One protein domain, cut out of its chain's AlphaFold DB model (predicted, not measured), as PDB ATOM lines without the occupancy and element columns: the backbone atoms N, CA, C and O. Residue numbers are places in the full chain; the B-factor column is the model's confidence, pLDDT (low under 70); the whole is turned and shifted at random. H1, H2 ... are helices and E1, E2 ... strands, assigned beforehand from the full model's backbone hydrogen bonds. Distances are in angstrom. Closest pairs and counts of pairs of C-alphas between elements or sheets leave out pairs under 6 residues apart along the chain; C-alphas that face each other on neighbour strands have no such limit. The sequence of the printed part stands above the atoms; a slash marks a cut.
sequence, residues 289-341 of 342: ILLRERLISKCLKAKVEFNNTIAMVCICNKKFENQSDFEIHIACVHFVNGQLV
ATOM      1  N   ILE A 289     355.522 384.595 384.894       53.47
ATOM      2  CA  ILE A 289     355.110 384.501 386.304       53.47
ATOM      3  C   ILE A 289     355.887 383.370 386.985       53.47
ATOM      4  O   ILE A 289     356.546 383.606 387.996       53.47
ATOM      5  N   LEU A 290     355.938 382.192 386.352       65.50
ATOM      6  CA  LEU A 290     356.735 381.062 386.827       65.50
ATOM      7  C   LEU A 290     358.228 381.390 386.912       65.50
ATOM      8  O   LEU A 290     358.896 380.966 387.854       65.50
ATOM      9  N   LEU A 291     358.783 382.124 385.939       68.15
ATOM     10  CA  LEU A 291     360.188 382.531 385.986       68.15
ATOM     11  C   LEU A 291     360.436 383.473 387.166       68.15
ATOM     12  O   LEU A 291     361.380 383.246 387.917       68.15
ATOM     13  N   ARG A 292     359.588 384.492 387.351       74.88
ATOM     14  CA  ARG A 292     359.690 385.430 388.474       74.88
ATOM     15  C   ARG A 292     359.656 384.690 389.809       74.88
ATOM     16  O   ARG A 292     360.568 384.866 390.614       74.88
ATOM     17  N   GLU A 293     358.667 383.826 390.021       76.80
ATOM     18  CA  GLU A 293     358.540 383.035 391.252       76.80
ATOM     19  C   GLU A 293     359.742 382.112 391.469       76.80
ATOM     20  O   GLU A 293     360.290 382.064 392.568       76.80
ATOM     21  N   ARG A 294     360.227 381.450 390.409       75.38
ATOM     22  CA  ARG A 294     361.397 380.563 390.467       75.38
ATOM     23  C   ARG A 294     362.702 381.301 390.771       75.38
ATOM     24  O   ARG A 294     363.583 380.736 391.417       75.38
ATOM     25  N   LEU A 295     362.868 382.526 390.272       76.24
ATOM     26  CA  LEU A 295     364.042 383.357 390.559       76.24
ATOM     27  C   LEU A 295     364.012 383.840 392.011       76.24
ATOM     28  O   LEU A 295     365.006 383.697 392.722       76.24
ATOM     29  N   ILE A 296     362.860 384.336 392.470       81.74
ATOM     30  CA  ILE A 296     362.653 384.761 393.860       81.74
ATOM     31  C   ILE A 296     362.909 383.588 394.810       81.74
ATOM     32  O   ILE A 296     363.700 383.730 395.739       81.74
ATOM     33  N   SER A 297     362.320 382.415 394.552       81.75
ATOM     34  CA  SER A 297     362.453 381.248 395.431       81.75
ATOM     35  C   SER A 297     363.889 380.729 395.529       81.75
ATOM     36  O   SER A 297     364.292 380.238 396.575       81.75
ATOM     37  N   LYS A 298     364.675 380.831 394.449       81.02
ATOM     38  CA  LYS A 298     366.076 380.384 394.429       81.02
ATOM     39  C   LYS A 298     367.047 381.375 395.060       81.02
ATOM     40  O   LYS A 298     368.095 380.964 395.549       81.02
ATOM     41  N   CYS A 299     366.738 382.666 395.005       86.39
ATOM     42  CA  CYS A 299     367.627 383.709 395.504       86.39
ATOM     43  C   CYS A 299     367.260 384.206 396.905       86.39
ATOM     44  O   CYS A 299     368.056 384.933 397.505       86.39
ATOM     45  N   LEU A 300     366.082 383.856 397.428       88.10
ATOM     46  CA  LEU A 300     365.656 384.201 398.782       88.10
ATOM     47  C   LEU A 300     366.255 383.207 399.777       88.10
ATOM     48  O   LEU A 300     365.886 382.039 399.801       88.10
ATOM     49  N   LYS A 301     367.175 383.689 400.613       85.97
ATOM     50  CA  LYS A 301     367.802 382.913 401.688       85.97
ATOM     51  C   LYS A 301     366.933 382.864 402.940       85.97
ATOM     52  O   LYS A 301     366.803 381.811 403.548       85.97
ATOM     53  N   ALA A 302     366.384 384.004 403.350       88.14
ATOM     54  CA  ALA A 302     365.517 384.096 404.520       88.14
ATOM     55  C   ALA A 302     364.564 385.286 404.395       88.14
ATOM     56  O   ALA A 302     364.893 386.286 403.761       88.14
ATOM     57  N   LYS A 303     363.406 385.196 405.044       88.53
ATOM     58  CA  LYS A 303     362.476 386.309 405.247       88.53
ATOM     59  C   LYS A 303     362.390 386.525 406.756       88.53
ATOM     60  O   LYS A 303     362.028 385.601 407.474       88.53
ATOM     61  N   VAL A 304     362.831 387.684 407.231       84.68
ATOM     62  CA  VAL A 304     362.971 387.990 408.658       84.68
ATOM     63  C   VAL A 304     362.043 389.140 409.004       84.68
ATOM     64  O   VAL A 304     362.116 390.199 408.385       84.68
ATOM     65  N   GLU A 305     361.176 388.932 409.984       79.97
ATOM     66  CA  GLU A 305     360.224 389.940 410.445       79.97
ATOM     67  C   GLU A 305     360.767 390.637 411.695       79.97
ATOM     68  O   GLU A 305     361.146 389.985 412.666       79.97
ATOM     69  N   PHE A 306     360.813 391.969 411.670       71.16
ATOM     70  CA  PHE A 306     361.159 392.806 412.818       71.16
ATOM     71  C   PHE A 306     360.151 393.947 412.923       71.16
ATOM     72  O   PHE A 306     359.993 394.708 411.973       71.16
ATOM     73  N   ASN A 307     359.481 394.089 414.070       70.03
ATOM     74  CA  ASN A 307     358.590 395.216 414.386       70.03
ATOM     75  C   ASN A 307     357.625 395.587 413.234       70.03
ATOM     76  O   ASN A 307     357.584 396.735 412.801       70.03
ATOM     77  N   ASN A 308     356.877 394.605 412.715       73.68
ATOM     78  CA  ASN A 308     355.946 394.726 411.576       73.68
ATOM     79  C   ASN A 308     356.568 395.061 410.205       73.68
ATOM     80  O   ASN A 308     355.837 395.292 409.243       73.68
ATOM     81  N   THR A 309     357.893 395.045 410.074       72.79
ATOM     82  CA  THR A 309     358.587 395.161 408.784       72.79
ATOM     83  C   THR A 309     359.214 393.831 408.401       72.79
ATOM     84  O   THR A 309     359.805 393.143 409.235       72.79
ATOM     85  N   ILE A 310     359.062 393.444 407.133       79.79
ATOM     86  CA  ILE A 310     359.568 392.169 406.642       79.79
ATOM     87  C   ILE A 310     360.792 392.406 405.762       79.79
ATOM     88  O   ILE A 310     360.677 392.915 404.652       79.79
ATOM     89  N   ALA A 311     361.956 391.971 406.231       85.12
ATOM     90  CA  ALA A 311     363.194 392.032 405.478       85.12
ATOM     91  C   ALA A 311     363.466 390.708 404.746       85.12
ATOM     92  O   ALA A 311     363.478 389.632 405.343       85.12
ATOM     93  N   MET A 312     363.751 390.775 403.450       88.21
ATOM     94  CA  MET A 312     364.238 389.642 402.663       88.21
ATOM     95  C   MET A 312     365.754 389.627 402.626       88.21
ATOM     96  O   MET A 312     366.404 390.632 402.351       88.21
ATOM     97  N   VAL A 313     366.326 388.457 402.856       87.26
ATOM     98  CA  VAL A 313     367.759 388.212 402.797       87.26
ATOM     99  C   VAL A 313     368.044 387.399 401.547       87.26
ATOM    100  O   VAL A 313     367.488 386.319 401.367       87.26
ATOM    101  N   CYS A 314     368.917 387.903 400.682       84.77
ATOM    102  CA  CYS A 314     369.374 387.183 399.502       84.77
ATOM    103  C   CYS A 314     370.400 386.098 399.860       84.77
ATOM    104  O   CYS A 314     371.080 386.187 400.881       84.77
ATOM    105  N   ILE A 315     370.578 385.107 398.984       80.82
ATOM    106  CA  ILE A 315     371.679 384.127 399.020       80.82
ATOM    107  C   ILE A 315     373.068 384.773 399.165       80.82
ATOM    108  O   ILE A 315     373.925 384.220 399.847       80.82
ATOM    109  N   CYS A 316     373.272 385.988 398.640       83.31
ATOM    110  CA  CYS A 316     374.503 386.762 398.828       83.31
ATOM    111  C   CYS A 316     374.580 387.517 400.178       83.31
ATOM    112  O   CYS A 316     375.434 388.383 400.358       83.31
ATOM    113  N   ASN A 317     373.678 387.221 401.121       86.77
ATOM    114  CA  ASN A 317     373.518 387.830 402.451       86.77
ATOM    115  C   ASN A 317     373.129 389.319 402.478       86.77
ATOM    116  O   ASN A 317     373.122 389.931 403.548       86.77
ATOM    117  N   LYS A 318     372.755 389.919 401.342       80.53
ATOM    118  CA  LYS A 318     372.177 391.271 401.327       80.53
ATOM    119  C   LYS A 318     370.748 391.262 401.861       80.53
ATOM    120  O   LYS A 318     369.963 390.398 401.477       80.53
ATOM    121  N   LYS A 319     370.421 392.233 402.716       85.99
ATOM    122  CA  LYS A 319     369.084 392.437 403.285       85.99
ATOM    123  C   LYS A 319     368.341 393.530 402.514       85.99
ATOM    124  O   LYS A 319     368.951 394.533 402.152       85.99
ATOM    125  N   PHE A 320     367.049 393.332 402.295       81.31
ATOM    126  CA  PHE A 320     366.160 394.236 401.571       81.31
ATOM    127  C   PHE A 320     364.866 394.400 402.358       81.31
ATOM    128  O   PHE A 320     364.236 393.406 402.699       81.31
ATOM    129  N   GLU A 321     364.466 395.637 402.628       83.12
ATOM    130  CA  GLU A 321     363.221 395.948 403.349       83.12
ATOM    131  C   GLU A 321     361.988 395.850 402.437       83.12
ATOM    132  O   GLU A 321     360.884 395.599 402.908       83.12
ATOM    133  N   ASN A 322     362.186 395.970 401.116       78.36
ATOM    134  CA  ASN A 322     361.121 395.963 400.116       78.36
ATOM    135  C   ASN A 322     361.316 394.850 399.075       78.36
ATOM    136  O   ASN A 322     362.421 394.622 398.575       78.36
ATOM    137  N   GLN A 323     360.214 394.199 398.682       80.07
ATOM    138  CA  GLN A 323     360.184 393.123 397.674       80.07
ATOM    139  C   GLN A 323     360.728 393.585 396.318       80.07
ATOM    140  O   GLN A 323     361.493 392.865 395.679       80.07
ATOM    141  N   SER A 324     360.389 394.807 395.906       75.77
ATOM    142  CA  SER A 324     360.845 395.382 394.638       75.77
ATOM    143  C   SER A 324     362.369 395.501 394.571       75.77
ATOM    144  O   SER A 324     362.967 395.137 393.561       75.77
ATOM    145  N   ASP A 325     363.016 395.951 395.650       72.83
ATOM    146  CA  ASP A 325     364.476 396.110 395.690       72.83
ATOM    147  C   ASP A 325     365.190 394.756 395.659       72.83
ATOM    148  O   ASP A 325     366.221 394.600 394.997       72.83
ATOM    149  N   PHE A 326     364.608 393.755 396.324       80.61
ATOM    150  CA  PHE A 326     365.080 392.378 396.271       80.61
ATOM    151  C   PHE A 326     364.986 391.794 394.850       80.61
ATOM    152  O   PHE A 326     365.949 391.208 394.355       80.61
ATOM    153  N   GLU A 327     363.874 392.009 394.146       81.19
ATOM    154  CA  GLU A 327     363.692 391.549 392.762       81.19
ATOM    155  C   GLU A 327     364.641 392.241 391.780       81.19
ATOM    156  O   GLU A 327     365.255 391.576 390.941       81.19
ATOM    157  N   ILE A 328     364.827 393.559 391.915       74.61
ATOM    158  CA  ILE A 328     365.806 394.317 391.123       74.61
ATOM    159  C   ILE A 328     367.215 393.771 391.369       74.61
ATOM    160  O   ILE A 328     367.989 393.591 390.423       74.61
ATOM    161  N   HIS A 329     367.555 393.471 392.623       78.58
ATOM    162  CA  HIS A 329     368.835 392.871 392.965       78.58
ATOM    163  C   HIS A 329     369.036 391.509 392.290       78.58
ATOM    164  O   HIS A 329     370.080 391.308 391.665       78.58
ATOM    165  N   ILE A 330     368.048 390.610 392.348       79.02
ATOM    166  CA  ILE A 330     368.113 389.309 391.667       79.02
ATOM    167  C   ILE A 330     368.323 389.504 390.165       79.02
ATOM    168  O   ILE A 330     369.242 388.917 389.595       79.02
ATOM    169  N   ALA A 331     367.525 390.367 389.534       73.60
ATOM    170  CA  ALA A 331     367.591 390.613 388.099       73.60
ATOM    171  C   ALA A 331     368.940 391.201 387.645       73.60
ATOM    172  O   ALA A 331     369.380 390.939 386.532       73.60
ATOM    173  N   CYS A 332     369.598 392.013 388.480       70.17
ATOM    174  CA  CYS A 332     370.866 392.662 388.133       70.17
ATOM    175  C   CYS A 332     372.116 391.875 388.539       70.17
ATOM    176  O   CYS A 332     373.164 392.068 387.926       70.17
ATOM    177  N   VAL A 333     372.038 391.060 389.592       71.63
ATOM    178  CA  VAL A 333     373.205 390.379 390.174       71.63
ATOM    179  C   VAL A 333     373.190 388.886 389.883       71.63
ATOM    180  O   VAL A 333     374.225 388.338 389.522       71.63
ATOM    181  N   HIS A 334     372.030 388.245 390.002       72.23
ATOM    182  CA  HIS A 334     371.912 386.793 389.898       72.23
ATOM    183  C   HIS A 334     371.296 386.322 388.580       72.23
ATOM    184  O   HIS A 334     371.394 385.145 388.267       72.23
ATOM    185  N   PHE A 335     370.678 387.189 387.776       65.74
ATOM    186  CA  PHE A 335     370.093 386.809 386.487       65.74
ATOM    187  C   PHE A 335     370.866 387.440 385.326       65.74
ATOM    188  O   PHE A 335     370.697 388.612 384.999       65.74
ATOM    189  N   VAL A 336     371.734 386.655 384.686       60.46
ATOM    190  CA  VAL A 336     372.620 387.115 383.608       60.46
ATOM    191  C   VAL A 336     372.363 386.280 382.357       60.46
ATOM    192  O   VAL A 336     372.326 385.056 382.412       60.46
ATOM    193  N   ASN A 337     372.177 386.938 381.208       50.30
ATOM    194  CA  ASN A 337     371.950 386.289 379.906       50.30
ATOM    195  C   ASN A 337     370.801 385.256 379.895       50.30
ATOM    196  O   ASN A 337     370.878 384.236 379.216       50.30
ATOM    197  N   GLY A 338     369.727 385.513 380.649       56.91
ATOM    198  CA  GLY A 338     368.566 384.619 380.718       56.91
ATOM    199  C   GLY A 338     368.757 383.391 381.616       56.91
ATOM    200  O   GLY A 338     367.872 382.538 381.670       56.91
ATOM    201  N   GLN A 339     369.884 383.287 382.324       57.55
ATOM    202  CA  GLN A 339     370.180 382.203 383.254       57.55
ATOM    203  C   GLN A 339     370.439 382.747 384.657       57.55
ATOM    204  O   GLN A 339     370.923 383.864 384.837       57.55
ATOM    205  N   LEU A 340     370.103 381.939 385.662       65.77
ATOM    206  CA  LEU A 340     370.410 382.259 387.047       65.77
ATOM    207  C   LEU A 340     371.850 381.829 387.365       65.77
ATOM    208  O   LEU A 340     372.176 380.649 387.252       65.77
ATOM    209  N   VAL A 341     372.676 382.784 387.772       65.44
ATOM    210  CA  VAL A 341     374.044 382.619 388.261       65.44
ATOM    211  C   VAL A 341     373.994 382.860 389.774       65.44
ATOM    212  O   VAL A 341     373.916 384.004 390.231       65.44
TER     213      VAL A 341
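This is residues 289 to 341 of the 342 residues of an uncharacterized protein of Strongyloides stercoralis (UniProt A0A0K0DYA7). A slender two-stranded hairpin, E1 and E2, has two helices near its open end, where the end of H1 meets the side of H2 nearly at a right angle. The link of residues 315 to 322 folds back along E2, H2 then runs much the same way as E2, away from the hairpin's turn, and a small loop of residues 335 to 341 lies beyond H2, at the opposite end of the long axis from that turn. The 53 printed residues run H1, E1, E2, H2; the sheet, order E1 - E2, is antiparallel, and the class is mixed, helices and strands. The whole is compact, with a radius of gyration of the C-alphas of 11.0 A, yet elongated, spanning 38 by 21 by 15 A.

H1, residues 289 to 299, passes by a tight link into E1, residues 300 to 306. E1 forms a hairpin with E2, residues 309 to 314, at 158 degrees between directions; N 304 and O 311 are within hydrogen-bond range at 2.8 A, as are N 306 and O 309 at 2.9 A. H2, residues 323 to 334, touches H1, about perpendicular at 77 degrees; their closest C-alphas, of Cys 299 and Ile 330, are 6.8 A apart. The closest C-alphas of E2 and H2, of Met 312 and Phe 326, are 7.0 A apart. E1 and H2 are apart. Every O i to N i+4 pair in H1 and H2 is within hydrogen-bond range.

H1 begins at C-alpha 289, (355.110, 384.501, 386.304), and is 15.6 A long. E1 is 17.1 A long, E2 16.3 A. H2 is 15.4 A long and ends at C-alpha 334, (371.912, 386.793, 389.898).

The C-alphas farthest apart, of Asn 307 and Asn 337, are 38.0 A apart. The printed part has no cut, and no link is long. The model's pLDDT is under 70 at residues 289 to 291 and 335 to 341.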